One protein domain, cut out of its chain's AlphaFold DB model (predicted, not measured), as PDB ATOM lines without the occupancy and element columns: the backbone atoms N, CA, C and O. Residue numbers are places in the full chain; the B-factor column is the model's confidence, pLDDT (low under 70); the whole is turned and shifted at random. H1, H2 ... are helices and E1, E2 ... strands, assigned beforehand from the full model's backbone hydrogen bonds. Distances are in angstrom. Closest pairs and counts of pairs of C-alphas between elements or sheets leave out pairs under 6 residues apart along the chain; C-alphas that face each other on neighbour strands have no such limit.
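This is residues 1 to 100 of the 600 residues of an uncharacterized protein of Bacillus thuringiensis (UniProt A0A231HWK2). The short helix H1 lies near the middle, between two hairpins of strands: a small one, E1 and E2, and a longer one, E3 and E4. The longest helix, H3, lies on a third side of H1, with few contacts between them, and a long loop, residues 63 to 79, leads from H3 to E3. The 100 printed residues have four named helices and four named strands in the order E1 E2 H1 H2 H3 E3 E4 H4. The two sheets, E1 - E2 and E3 - E4, are antiparallel; the class is mixed, with 47 residues in named elements. The whole is compact, with a radius of gyration of the C-alphas of 13.1 A and spans of 36 by 36 by 24 A.

E3, residues 80 to 85, and E4, residues 88 to 93, form a hairpin at 163 degrees; N 83 and O 90 are 2.9 A apart. The closest C-alphas of E4 and H1, residues 25 to 32, are those of Asn 92 and Gln 32, 6.3 A apart. H1 and H3, residues 50 to 62, are close but not clearly touching, with C-alphas 32 and 57 7.6 A apart. Their lines stand at a steep tilt of 51 degrees, opposite ways. E1, residues 14 to 16, and E2, residues 21 to 23, form an antiparallel hairpin at 127 degrees; N 23 and O 14 are 2.8 A apart. H4, residues 97 to 100, is close but not clearly touching H3: C-alphas 98 and 54, the closest, are 7.9 A apart. H2, residues 41 to 44, is apart from H1, and only just from H3, at 8.3 A. Every O i to N i+4 pair is within hydrogen-bond range in H1, and 5 of 9 in H3; H2 and H4 are too short for one.

E1 begins at C-alpha 14 (-40.962, 81.638, -10.642). H3 measures 20.3 A, E4 17.6 A, E3 16.9 A and H1 10.4 A. H4 ends at C-alpha 100 (-25.209, 90.841, 5.546).

The C-alphas farthest apart, those of Met 1 and Ser 97, are 40.3 A apart. The printed part has no cut; the link from H3 to E3 is long. Mean pLDDT of the printed part is 80.8, with 22 residues under 70, among them 43 to 52.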
ATOM      1  N   MET A   1     -51.701  81.730 -20.696       56.16
ATOM      2  CA  MET A   1     -50.410  82.278 -20.227       56.16
ATOM      3  C   MET A   1     -50.668  82.927 -18.885       56.16
ATOM      4  O   MET A   1     -51.502  83.823 -18.839       56.16
ATOM      5  N   CYS A   2     -50.076  82.428 -17.799       69.19
ATOM      6  CA  CYS A   2     -50.251  83.088 -16.504       69.19
ATOM      7  C   CYS A   2     -49.422  84.380 -16.502       69.19
ATOM      8  O   CYS A   2     -48.292  84.395 -16.985       69.19
ATOM      9  N   LYS A   3     -50.010  85.473 -16.022       85.31
ATOM     10  CA  LYS A   3     -49.331  86.766 -15.906       85.31
ATOM     11  C   LYS A   3     -48.495  86.800 -14.630       85.31
ATOM     12  O   LYS A   3     -48.815  86.101 -13.672       85.31
ATOM     13  N   CYS A   4     -47.454  87.626 -14.605       87.94
ATOM     14  CA  CYS A   4     -46.777  87.991 -13.369       87.94
ATOM     15  C   CYS A   4     -47.801  88.593 -12.401       87.94
ATOM     16  O   CYS A   4     -48.454  89.577 -12.736       87.94
ATOM     17  N   ARG A   5     -47.915  88.048 -11.187       87.94
ATOM     18  CA  ARG A   5     -48.836  88.550 -10.157       87.94
ATOM     19  C   ARG A   5     -48.561  89.997  -9.743       87.94
ATOM     20  O   ARG A   5     -49.449  90.660  -9.222       87.94
ATOM     21  N   VAL A   6     -47.331  90.454  -9.950       86.88
ATOM     22  CA  VAL A   6     -46.820  91.719  -9.422       86.88
ATOM     23  C   VAL A   6     -46.895  92.834 -10.471       86.88
ATOM     24  O   VAL A   6     -47.475  93.876 -10.205       86.88
ATOM     25  N   CYS A   7     -46.360  92.617 -11.677       87.62
ATOM     26  CA  CYS A   7     -46.361  93.625 -12.749       87.62
ATOM     27  C   CYS A   7     -47.333  93.328 -13.902       87.62
ATOM     28  O   CYS A   7     -47.304  94.018 -14.915       87.62
ATOM     29  N   GLU A   8     -48.134  92.263 -13.799       85.06
ATOM     30  CA  GLU A   8     -49.153  91.842 -14.778       85.06
ATOM     31  C   GLU A   8     -48.658  91.554 -16.208       85.06
ATOM     32  O   GLU A   8     -49.452  91.268 -17.110       85.06
ATOM     33  N   THR A   9     -47.344  91.561 -16.433       83.94
ATOM     34  CA  THR A   9     -46.751  91.182 -17.720       83.94
ATOM     35  C   THR A   9     -46.989  89.699 -18.013       83.94
ATOM     36  O   THR A   9     -47.085  88.875 -17.105       83.94
ATOM     37  N   ASN A  10     -47.042  89.317 -19.293       79.81
ATOM     38  CA  ASN A  10     -47.235  87.918 -19.715       79.81
ATOM     39  C   ASN A  10     -46.004  87.015 -19.466       79.81
ATOM     40  O   ASN A  10     -45.930  85.924 -20.027       79.81
ATOM     41  N   ASN A  11     -45.036  87.469 -18.669       75.31
ATOM     42  CA  ASN A  11     -43.826  86.731 -18.341       75.31
ATOM     43  C   ASN A  11     -43.900  86.210 -16.899       75.31
ATOM     44  O   ASN A  11     -44.235  86.963 -15.984       75.31
ATOM     45  N   ASN A  12     -43.591  84.934 -16.687       76.69
ATOM     46  CA  ASN A  12     -43.649  84.290 -15.383       76.69
ATOM     47  C   ASN A  12     -42.539  83.238 -15.230       76.69
ATOM     48  O   ASN A  12     -42.583  82.158 -15.806       76.69
ATOM     49  N   ASP A  13     -41.531  83.558 -14.421       81.25
ATOM     50  CA  ASP A  13     -40.333  82.727 -14.275       81.25
ATOM     51  C   ASP A  13     -40.405  81.821 -13.034       81.25
ATOM     52  O   ASP A  13     -39.873  80.710 -13.037       81.25
ATOM     53  N   PHE A  14     -41.042  82.287 -11.952       84.19
ATOM     54  CA  PHE A  14     -40.962  81.638 -10.642       84.19
ATOM     55  C   PHE A  14     -42.296  81.670  -9.906       84.19
ATOM     56  O   PHE A  14     -42.945  82.709  -9.867       84.19
ATOM     57  N   HIS A  15     -42.648  80.584  -9.218       87.62
ATOM     58  CA  HIS A  15     -43.650  80.652  -8.155       87.62
ATOM     59  C   HIS A  15     -43.036  81.332  -6.923       87.62
ATOM     60  O   HIS A  15     -41.966  80.924  -6.460       87.62
ATOM     61  N   CYS A  16     -43.685  82.382  -6.421       88.06
ATOM     62  CA  CYS A  16     -43.211  83.176  -5.296       88.06
ATOM     63  C   CYS A  16     -44.035  82.882  -4.045       88.06
ATOM     64  O   CYS A  16     -45.233  83.154  -4.018       88.06
ATOM     65  N   ASN A  17     -43.376  82.419  -2.983       87.25
ATOM     66  CA  ASN A  17     -44.037  82.122  -1.708       87.25
ATOM     67  C   ASN A  17     -44.597  83.381  -1.024       87.25
ATOM     68  O   ASN A  17     -45.510  83.275  -0.218       87.25
ATOM     69  N   ILE A  18     -44.066  84.564  -1.356       85.38
ATOM     70  CA  ILE A  18     -44.526  85.847  -0.807       85.38
ATOM     71  C   ILE A  18     -45.783  86.326  -1.538       85.38
ATOM     72  O   ILE A  18     -46.756  86.716  -0.906       85.38
ATOM     73  N   ALA A  19     -45.789  86.273  -2.875       84.44
ATOM     74  CA  ALA A  19     -46.960  86.661  -3.666       84.44
ATOM     75  C   ALA A  19     -48.062  85.585  -3.685       84.44
ATOM     76  O   ALA A  19     -49.181  85.873  -4.108       84.44
ATOM     77  N   GLY A  20     -47.736  84.347  -3.296       86.44
ATOM     78  CA  GLY A  20     -48.620  83.182  -3.395       86.44
ATOM     79  C   GLY A  20     -48.920  82.743  -4.835       86.44
ATOM     80  O   GLY A  20     -49.832  81.951  -5.055       86.44
ATOM     81  N   ASP A  21     -48.196  83.267  -5.827       88.50
ATOM     82  CA  ASP A  21     -48.448  83.052  -7.256       88.50
ATOM     83  C   ASP A  21     -47.159  83.267  -8.079       88.50
ATOM     84  O   ASP A  21     -46.086  83.560  -7.541       88.50
ATOM     85  N   ASN A  22     -47.238  83.086  -9.397       89.56
ATOM     86  CA  ASN A  22     -46.114  83.233 -10.306       89.56
ATOM     87  C   ASN A  22     -45.733  84.702 -10.530       89.56
ATOM     88  O   ASN A  22     -46.580  85.557 -10.787       89.56
ATOM     89  N   ILE A  23     -44.434  84.984 -10.509       90.75
ATOM     90  CA  ILE A  23     -43.852  86.305 -10.759       90.75
ATOM     91  C   ILE A  23     -42.766  86.222 -11.837       90.75
ATOM     92  O   ILE A  23     -42.162  85.168 -12.054       90.75
ATOM     93  N   CYS A  24     -42.497  87.337 -12.512       90.75
ATOM     94  CA  CYS A  24     -41.374  87.441 -13.439       90.75
ATOM     95  C   CYS A  24     -40.048  87.655 -12.693       90.75
ATOM     96  O   CYS A  24     -40.010  88.073 -11.529       90.75
ATOM     97  N   ARG A  25     -38.940  87.402 -13.388       89.06
ATOM     98  CA  ARG A  25     -37.582  87.558 -12.861       89.06
ATOM     99  C   ARG A  25     -37.270  88.959 -12.370       89.06
ATOM    100  O   ARG A  25     -36.642  89.081 -11.325       89.06
ATOM    101  N   ASN A  26     -37.728  89.985 -13.081       88.50
ATOM    102  CA  ASN A  26     -37.458  91.373 -12.709       88.50
ATOM    103  C   ASN A  26     -38.120  91.702 -11.370       88.50
ATOM    104  O   ASN A  26     -37.422  92.089 -10.445       88.50
ATOM    105  N   CYS A  27     -39.409  91.384 -11.201       88.50
ATOM    106  CA  CYS A  27     -40.088  91.563  -9.915       88.50
ATOM    107  C   CYS A  27     -39.447  90.733  -8.791       88.50
ATOM    108  O   CYS A  27     -39.450  91.154  -7.638       88.50
ATOM    109  N   CYS A  28     -38.899  89.551  -9.090       89.75
ATOM    110  CA  CYS A  28     -38.176  88.760  -8.095       89.75
ATOM    111  C   CYS A  28     -36.838  89.404  -7.692       89.75
ATOM    112  O   CYS A  28     -36.519  89.434  -6.506       89.75
ATOM    113  N   ASN A  29     -36.064  89.913  -8.658       89.38
ATOM    114  CA  ASN A  29     -34.822  90.644  -8.396       89.38
ATOM    115  C   ASN A  29     -35.101  91.911  -7.584       89.38
ATOM    116  O   ASN A  29     -34.443  92.127  -6.575       89.38
ATOM    117  N   ASP A  30     -36.110  92.679  -7.997       87.94
ATOM    118  CA  ASP A  30     -36.562  93.892  -7.322       87.94
ATOM    119  C   ASP A  30     -36.858  93.616  -5.850       87.94
ATOM    120  O   ASP A  30     -36.336  94.301  -4.978       87.94
ATOM    121  N   PHE A  31     -37.608  92.550  -5.549       87.88
ATOM    122  CA  PHE A  31     -37.865  92.168  -4.161       87.88
ATOM    123  C   PHE A  31     -36.575  91.821  -3.405       87.88
ATOM    124  O   PHE A  31     -36.338  92.325  -2.312       87.88
ATOM    125  N   GLN A  32     -35.726  90.966  -3.984       87.44
ATOM    126  CA  GLN A  32     -34.494  90.506  -3.334       87.44
ATOM    127  C   GLN A  32     -33.438  91.600  -3.128       87.44
ATOM    128  O   GLN A  32     -32.566  91.422  -2.282       87.44
ATOM    129  N   LEU A  33     -33.501  92.683  -3.905       86.06
ATOM    130  CA  LEU A  33     -32.664  93.880  -3.784       86.06
ATOM    131  C   LEU A  33     -33.371  95.023  -3.043       86.06
ATOM    132  O   LEU A  33     -32.865  96.141  -3.034       86.06
ATOM    133  N   ARG A  34     -34.560  94.767  -2.482       80.81
ATOM    134  CA  ARG A  34     -35.409  95.766  -1.814       80.81
ATOM    135  C   ARG A  34     -35.745  96.993  -2.675       80.81
ATOM    136  O   ARG A  34     -36.057  98.070  -2.172       80.81
ATOM    137  N   ASN A  35     -35.764  96.821  -3.994       81.25
ATOM    138  CA  ASN A  35     -36.220  97.827  -4.941       81.25
ATOM    139  C   ASN A  35     -37.745  97.753  -5.116       81.25
ATOM    140  O   ASN A  35     -38.270  97.084  -6.004       81.25
ATOM    141  N   PHE A  36     -38.485  98.450  -4.258       78.88
ATOM    142  CA  PHE A  36     -39.947  98.341  -4.227       78.88
ATOM    143  C   PHE A  36     -40.710  99.451  -4.967       78.88
ATOM    144  O   PHE A  36     -41.937  99.505  -4.870       78.88
ATOM    145  N   LYS A  37     -40.013 100.338  -5.691       64.75
ATOM    146  CA  LYS A  37     -40.569 101.608  -6.202       64.75
ATOM    147  C   LYS A  37     -41.764 101.443  -7.153       64.75
ATOM    148  O   LYS A  37     -42.652 102.288  -7.128       64.75
ATOM    149  N   ASP A  38     -41.848 100.326  -7.881       67.62
ATOM    150  CA  ASP A  38     -42.910 100.087  -8.870       67.62
ATOM    151  C   ASP A  38     -43.712  98.807  -8.573       67.62
ATOM    152  O   ASP A  38     -44.848  98.849  -8.091       67.62
ATOM    153  N   SER A  39     -43.086  97.653  -8.815       68.56
ATOM    154  CA  SER A  39     -43.699  96.321  -8.819       68.56
ATOM    155  C   SER A  39     -44.330  95.931  -7.470       68.56
ATOM    156  O   SER A  39     -45.455  95.447  -7.413       68.56
ATOM    157  N   TRP A  40     -43.634  96.172  -6.359       80.56
ATOM    158  CA  TRP A  40     -44.033  95.696  -5.024       80.56
ATOM    159  C   TRP A  40     -44.631  96.780  -4.124       80.56
ATOM    160  O   TRP A  40     -44.826  96.559  -2.929       80.56
ATOM    161  N   SER A  41     -44.981  97.934  -4.692       70.81
ATOM    162  CA  SER A  41     -45.525  99.078  -3.953       70.81
ATOM    163  C   SER A  41     -46.756  98.727  -3.101       70.81
ATOM    164  O   SER A  41     -46.936  99.277  -2.017       70.81
ATOM    165  N   GLY A  42     -47.590  97.777  -3.541       71.00
ATOM    166  CA  GLY A  42     -48.733  97.271  -2.772       71.00
ATOM    167  C   GLY A  42     -48.344  96.479  -1.517       71.00
ATOM    168  O   GLY A  42     -49.006  96.618  -0.494       71.00
ATOM    169  N   LEU A  43     -47.263  95.695  -1.574       69.56
ATOM    170  CA  LEU A  43     -46.730  94.981  -0.411       69.56
ATOM    171  C   LEU A  43     -46.078  95.961   0.563       69.56
ATOM    172  O   LEU A  43     -46.370  95.900   1.746       69.56
ATOM    173  N   VAL A  44     -45.296  96.925   0.076       63.00
ATOM    174  CA  VAL A  44     -44.709  97.969   0.938       63.00
ATOM    175  C   VAL A  44     -45.774  98.791   1.659       63.00
ATOM    176  O   VAL A  44     -45.569  99.173   2.797       63.00
ATOM    177  N   LYS A  45     -46.943  99.016   1.050       64.31
ATOM    178  CA  LYS A  45     -48.073  99.671   1.734       64.31
ATOM    179  C   LYS A  45     -48.684  98.839   2.867       64.31
ATOM    180  O   LYS A  45     -49.395  99.396   3.698       64.31
ATOM    181  N   LEU A  46     -48.505  97.518   2.842       61.50
ATOM    182  CA  LEU A  46     -49.034  96.588   3.843       61.50
ATOM    183  C   LEU A  46     -48.020  96.273   4.941       61.50
ATOM    184  O   LEU A  46     -48.434  95.918   6.042       61.50
ATOM    185  N   VAL A  47     -46.732  96.376   4.619       55.75
ATOM    186  CA  VAL A  47     -45.619  96.153   5.537       55.75
ATOM    187  C   VAL A  47     -45.328  97.435   6.306       55.75
ATOM    188  O   VAL A  47     -45.304  98.522   5.737       55.75
ATOM    189  N   LYS A  48     -45.161  97.294   7.615       48.69
ATOM    190  CA  LYS A  48     -45.297  98.379   8.587       48.69
ATOM    191  C   LYS A  48     -43.982  98.787   9.249       48.69
ATOM    192  O   LYS A  48     -43.853  99.903   9.754       48.69
ATOM    193  N   ASP A  49     -42.999  97.898   9.198       55.91
ATOM    194  CA  ASP A  49     -41.642  98.082   9.706       55.91
ATOM    195  C   ASP A  49     -40.641  97.395   8.760       55.91
ATOM    196  O   ASP A  49     -40.952  96.402   8.097       55.91
ATOM    197  N   GLU A  50     -39.417  97.906   8.700       63.59
ATOM    198  CA  GLU A  50     -38.320  97.331   7.923       63.59
ATOM    199  C   GLU A  50     -37.983  95.902   8.384       63.59
ATOM    200  O   GLU A  50     -37.660  95.039   7.565       63.59
ATOM    201  N   MET A  51     -38.164  95.586   9.672       62.78
ATOM    202  CA  MET A  51     -37.972  94.223  10.175       62.78
ATOM    203  C   MET A  51     -39.037  93.243   9.680       62.78
ATOM    204  O   MET A  51     -38.748  92.064   9.475       62.78
ATOM    205  N   GLU A  52     -40.262  93.702   9.421       69.81
ATOM    206  CA  GLU A  52     -41.258  92.870   8.748       69.81
ATOM    207  C   GLU A  52     -40.814  92.548   7.317       69.81
ATOM    208  O   GLU A  52     -41.000  91.417   6.875       69.81
ATOM    209  N   ILE A  53     -40.155  93.482   6.617       75.81
ATOM    210  CA  ILE A  53     -39.562  93.205   5.300       75.81
ATOM    211  C   ILE A  53     -38.483  92.128   5.427       75.81
ATOM    212  O   ILE A  53     -38.470  91.199   4.615       75.81
ATOM    213  N   TYR A  54     -37.616  92.193   6.441       74.69
ATOM    214  CA  TYR A  54     -36.625  91.142   6.698       74.69
ATOM    215  C   TYR A  54     -37.277  89.787   7.005       74.69
ATOM    216  O   TYR A  54     -36.933  88.786   6.381       74.69
ATOM    217  N   ASN A  55     -38.288  89.756   7.874       74.31
ATOM    218  CA  ASN A  55     -39.021  88.535   8.215       74.31
ATOM    219  C   ASN A  55     -39.759  87.940   7.006       74.31
ATOM    220  O   ASN A  55     -39.739  86.730   6.787       74.31
ATOM    221  N   ILE A  56     -40.382  88.779   6.175       82.00
ATOM    222  CA  ILE A  56     -40.999  88.348   4.916       82.00
ATOM    223  C   ILE A  56     -39.918  87.842   3.958       82.00
ATOM    224  O   ILE A  56     -40.120  86.837   3.275       82.00
ATOM    225  N   SER A  57     -38.751  88.487   3.931       84.69
ATOM    226  CA  SER A  57     -37.623  88.070   3.099       84.69
ATOM    227  C   SER A  57     -37.108  86.683   3.473       84.69
ATOM    228  O   SER A  57     -36.713  85.948   2.572       84.69
ATOM    229  N   GLU A  58     -37.213  86.241   4.729       85.19
ATOM    230  CA  GLU A  58     -36.905  84.852   5.117       85.19
ATOM    231  C   GLU A  58     -37.746  83.825   4.332       85.19
ATOM    232  O   GLU A  58     -37.264  82.732   4.025       85.19
ATOM    233  N   CYS A  59     -38.960  84.179   3.886       86.19
ATOM    234  CA  CYS A  59     -39.758  83.310   3.011       86.19
ATOM    235  C   CYS A  59     -39.070  83.052   1.658       86.19
ATOM    236  O   CYS A  59     -39.305  82.007   1.039       86.19
ATOM    237  N   CYS A  60     -38.193  83.961   1.206       88.94
ATOM    238  CA  CYS A  60     -37.385  83.768   0.004       88.94
ATOM    239  C   CYS A  60     -36.414  82.601   0.136       88.94
ATOM    240  O   CYS A  60     -36.119  81.990  -0.886       88.94
ATOM    241  N   LEU A  61     -35.955  82.242   1.341       90.69
ATOM    242  CA  LEU A  61     -35.024  81.120   1.532       90.69
ATOM    243  C   LEU A  61     -35.597  79.791   1.009       90.69
ATOM    244  O   LEU A  61     -34.850  78.885   0.664       90.69
ATOM    245  N   LYS A  62     -36.927  79.690   0.877       89.31
ATOM    246  CA  LYS A  62     -37.637  78.519   0.337       89.31
ATOM    247  C   LYS A  62     -38.207  78.741  -1.073       89.31
ATOM    248  O   LYS A  62     -38.928  77.889  -1.589       89.31
ATOM    249  N   CYS A  63     -37.951  79.890  -1.699       89.19
ATOM    250  CA  CYS A  63     -38.468  80.219  -3.028       89.19
ATOM    251  C   CYS A  63     -37.583  79.628  -4.132       89.19
ATOM    252  O   CYS A  63     -36.366  79.801  -4.126       89.19
ATOM    253  N   LYS A  64     -38.197  79.075  -5.190       85.12
ATOM    254  CA  LYS A  64     -37.463  78.699  -6.420       85.12
ATOM    255  C   LYS A  64     -36.750  79.893  -7.059       85.12
ATOM    256  O   LYS A  64     -35.691  79.737  -7.654       85.12
ATOM    257  N   GLY A  65     -37.333  81.081  -6.907       86.81
ATOM    258  CA  GLY A  65     -36.758  82.342  -7.355       86.81
ATOM    259  C   GLY A  65     -35.638  82.886  -6.468       86.81
ATOM    260  O   GLY A  65     -35.199  83.992  -6.743       86.81
ATOM    261  N   LEU A  66     -35.166  82.192  -5.426       91.50
ATOM    262  CA  LEU A  66     -34.018  82.650  -4.631       91.50
ATOM    263  C   LEU A  66     -32.738  82.687  -5.476       91.50
ATOM    264  O   LEU A  66     -32.065  83.710  -5.545       91.50
ATOM    265  N   MET A  67     -32.453  81.579  -6.162       92.50
ATOM    266  CA  MET A  67     -31.232  81.371  -6.937       92.50
ATOM    267  C   MET A  67     -31.415  81.742  -8.413       92.50
ATOM    268  O   MET A  67     -32.521  81.716  -8.961       92.50
ATOM    269  N   ARG A  68     -30.321  82.080  -9.092       91.19
ATOM    270  CA  ARG A  68     -30.264  82.241 -10.554       91.19
ATOM    271  C   ARG A  68     -29.368  81.171 -11.145       91.19
ATOM    272  O   ARG A  68     -28.361  80.851 -10.541       91.19
ATOM    273  N   ASN A  69     -29.698  80.676 -12.335       88.06
ATOM    274  CA  ASN A  69     -28.896  79.667 -13.046       88.06
ATOM    275  C   ASN A  69     -27.752  80.267 -13.883       88.06
ATOM    276  O   ASN A  69     -27.115  79.560 -14.654       88.06
ATOM    277  N   GLN A  70     -27.555  81.582 -13.805       83.19
ATOM    278  CA  GLN A  70     -26.466  82.302 -14.453       83.19
ATOM    279  C   GLN A  70     -26.271  83.644 -13.753       83.19
ATOM    280  O   GLN A  70     -27.173  84.117 -13.052       83.19
ATOM    281  N   ARG A  71     -25.117  84.277 -13.984       79.88
ATOM    282  CA  ARG A  71     -24.861  85.631 -13.499       79.88
ATOM    283  C   ARG A  71     -25.911  86.575 -14.082       79.88
ATOM    284  O   ARG A  71     -26.236  86.506 -15.267       79.88
ATOM    285  N   VAL A  72     -26.452  87.435 -13.232       79.50
ATOM    286  CA  VAL A  72     -27.459  88.421 -13.617       79.50
ATOM    287  C   VAL A  72     -26.841  89.800 -13.484       79.50
ATOM    288  O   VAL A  72     -26.084  90.050 -12.548       79.50
ATOM    289  N   GLU A  73     -27.138  90.671 -14.440       77.94
ATOM    290  CA  GLU A  73     -26.839  92.090 -14.315       77.94
ATOM    291  C   GLU A  73     -27.822  92.689 -13.309       77.94
ATOM    292  O   GLU A  73     -29.039  92.587 -13.473       77.94
ATOM    293  N   LEU A  74     -27.286  93.217 -12.213       80.75
ATOM    294  CA  LEU A  74     -28.068  93.759 -11.114       80.75
ATOM    295  C   LEU A  74     -27.880  95.273 -11.104       80.75
ATOM    296  O   LEU A  74     -26.750  95.757 -11.092       80.75
ATOM    297  N   THR A  75     -28.988  96.002 -11.100       69.50
ATOM    298  CA  THR A  75     -29.027  97.450 -10.909       69.50
ATOM    299  C   THR A  75     -29.731  97.737  -9.584       69.50
ATOM    300  O   THR A  75     -30.762  97.139  -9.281       69.50
ATOM    301  N   GLY A  76     -29.158  98.615  -8.767       65.12
ATOM    302  CA  GLY A  76     -29.701  98.967  -7.457       65.12
ATOM    303  C   GLY A  76     -29.054 100.233  -6.908       65.12
ATOM    304  O   GLY A  76     -27.976 100.621  -7.353       65.12
ATOM    305  N   ASP A  77     -29.720 100.869  -5.944       57.94
ATOM    306  CA  ASP A  77     -29.328 102.172  -5.387       57.94
ATOM    307  C   ASP A  77     -28.105 102.099  -4.438       57.94
ATOM    308  O   ASP A  77     -27.684 103.120  -3.898       57.94
ATOM    309  N   GLY A  78     -27.509 100.915  -4.231       67.00
ATOM    310  CA  GLY A  78     -26.408 100.701  -3.286       67.00
ATOM    311  C   GLY A  78     -25.496  99.520  -3.632       67.00
ATOM    312  O   GLY A  78     -25.588  98.924  -4.706       67.00
ATOM    313  N   SER A  79     -24.601  99.181  -2.702       78.44
ATOM    314  CA  SER A  79     -23.668  98.059  -2.841       78.44
ATOM    315  C   SER A  79     -24.415  96.729  -2.921       78.44
ATOM    316  O   SER A  79     -25.234  96.407  -2.060       78.44
ATOM    317  N   ILE A  80     -24.105  95.932  -3.943       86.19
ATOM    318  CA  ILE A  80     -24.697  94.609  -4.150       86.19
ATOM    319  C   ILE A  80     -23.638  93.550  -3.881       86.19
ATOM    320  O   ILE A  80     -22.597  93.509  -4.538       86.19
ATOM    321  N   ILE A  81     -23.942  92.650  -2.955       88.75
ATOM    322  CA  ILE A  81     -23.140  91.461  -2.681       88.75
ATOM    323  C   ILE A  81     -23.736  90.265  -3.409       88.75
ATOM    324  O   ILE A  81     -24.952  90.112  -3.531       88.75
ATOM    325  N   ASN A  82     -22.868  89.419  -3.950       92.00
ATOM    326  CA  ASN A  82     -23.270  88.236  -4.690       92.00
ATOM    327  C   ASN A  82     -22.308  87.086  -4.418       92.00
ATOM    328  O   ASN A  82     -21.141  87.296  -4.098       92.00
ATOM    329  N   TYR A  83     -22.831  85.875  -4.539       94.56
ATOM    330  CA  TYR A  83     -22.073  84.643  -4.420       94.56
ATOM    331  C   TYR A  83     -22.539  83.679  -5.503       94.56
ATOM    332  O   TYR A  83     -23.743  83.542  -5.746       94.56
ATOM    333  N   GLY A  84     -21.584  83.041  -6.174       93.94
ATOM    334  CA  GLY A  84     -21.846  82.096  -7.247       93.94
ATOM    335  C   GLY A  84     -21.102  80.793  -7.023       93.94
ATOM    336  O   GLY A  84     -19.916  80.816  -6.713       93.94
ATOM    337  N   TYR A  85     -21.786  79.671  -7.224       95.25
ATOM    338  CA  TYR A  85     -21.206  78.338  -7.104       95.25
ATOM    339  C   TYR A  85     -21.878  77.374  -8.088       95.25
ATOM    340  O   TYR A  85     -23.108  77.327  -8.183       95.25
ATOM    341  N   ASN A  86     -21.072  76.640  -8.864       92.31
ATOM    342  CA  ASN A  86     -21.519  75.704  -9.907       92.31
ATOM    343  C   ASN A  86     -22.622  76.261 -10.831       92.31
ATOM    344  O   ASN A  86     -23.638  75.618 -11.094       92.31
ATOM    345  N   GLY A  87     -22.431  77.494 -11.311       89.88
ATOM    346  CA  GLY A  87     -23.351  78.171 -12.231       89.88
ATOM    347  C   GLY A  87     -24.630  78.711 -11.584       89.88
ATOM    348  O   GLY A  87     -25.380  79.422 -12.251       89.88
ATOM    349  N   LYS A  88     -24.874  78.448 -10.293       93.19
ATOM    350  CA  LYS A  88     -25.950  79.100  -9.543       93.19
ATOM    351  C   LYS A  88     -25.449  80.348  -8.829       93.19
ATOM    352  O   LYS A  88     -24.294  80.406  -8.429       93.19
ATOM    353  N   TYR A  89     -26.335  81.321  -8.637       93.44
ATOM    354  CA  TYR A  89     -26.016  82.598  -8.003       93.44
ATOM    355  C   TYR A  89     -27.088  83.025  -7.005       93.44
ATOM    356  O   TYR A  89     -28.284  82.925  -7.294       93.44
ATOM    357  N   VAL A  90     -26.648  83.569  -5.873       94.69
ATOM    358  CA  VAL A  90     -27.460  84.364  -4.945       94.69
ATOM    359  C   VAL A  90     -26.874  85.761  -4.822       94.69
ATOM    360  O   VAL A  90     -25.687  85.985  -5.057       94.69
ATOM    361  N   PHE A  91     -27.718  86.713  -4.460       93.12
ATOM    362  CA  PHE A  91     -27.327  88.098  -4.269       93.12
ATOM    363  C   PHE A  91     -28.197  88.750  -3.203       93.12
ATOM    364  O   PHE A  91     -29.298  88.280  -2.891       93.12
ATOM    365  N   ASN A  92     -27.685  89.825  -2.626       89.62
ATOM    366  CA  ASN A  92     -28.416  90.683  -1.714       89.62
ATOM    367  C   ASN A  92     -27.866  92.105  -1.810       89.62
ATOM    368  O   ASN A  92     -26.753  92.321  -2.291       89.62
ATOM    369  N   ASP A  93     -28.629  93.070  -1.332       84.75
ATOM    370  CA  ASP A  93     -28.082  94.384  -1.044       84.75
ATOM    371  C   ASP A  93     -27.247  94.359   0.252       84.75
ATOM    372  O   ASP A  93     -27.442  93.527   1.148       84.75
ATOM    373  N   MET A  94     -26.265  95.250   0.345       78.25
ATOM    374  CA  MET A  94     -25.410  95.415   1.520       78.25
ATOM    375  C   MET A  94     -25.642  96.803   2.104       78.25
ATOM    376  O   MET A  94     -24.921  97.747   1.787       78.25
ATOM    377  N   VAL A  95     -26.700  96.912   2.905       69.88
ATOM    378  CA  VAL A  95     -27.159  98.181   3.489       69.88
ATOM    379  C   VAL A  95     -26.896  98.212   4.993       69.88
ATOM    380  O   VAL A  95     -26.581  99.266   5.533       69.88
ATOM    381  N   ASP A  96     -26.961  97.059   5.665       68.56
ATOM    382  CA  ASP A  96     -26.730  96.940   7.103       68.56
ATOM    383  C   ASP A  96     -26.269  95.518   7.502       68.56
ATOM    384  O   ASP A  96     -26.014  94.642   6.668       68.56
ATOM    385  N   SER A  97     -26.138  95.283   8.811       68.12
ATOM    386  CA  SER A  97     -25.739  93.985   9.365       68.12
ATOM    387  C   SER A  97     -26.788  92.886   9.157       68.12
ATOM    388  O   SER A  97     -26.415  91.718   9.013       68.12
ATOM    389  N   TYR A  98     -28.081  93.222   9.097       74.75
ATOM    390  CA  TYR A  98     -29.148  92.257   8.824       74.75
ATOM    391  C   TYR A  98     -29.078  91.761   7.388       74.75
ATOM    392  O   TYR A  98     -29.154  90.557   7.155       74.75
ATOM    393  N   SER A  99     -28.867  92.660   6.430       80.12
ATOM    394  CA  SER A  99     -28.720  92.316   5.021       80.12
ATOM    395  C   SER A  99     -27.478  91.447   4.789       80.12
ATOM    396  O   SER A  99     -27.528  90.486   4.019       80.12
ATOM    397  N   TYR A 100     -26.398  91.695   5.538       82.50
ATOM    398  CA  TYR A 100     -25.209  90.841   5.546       82.50
ATOM    399  C   TYR A 100     -25.471  89.449   6.151       82.50
ATOM    400  O   TYR A 100     -25.112  88.432   5.546       82.50
TER     401      TYR A 100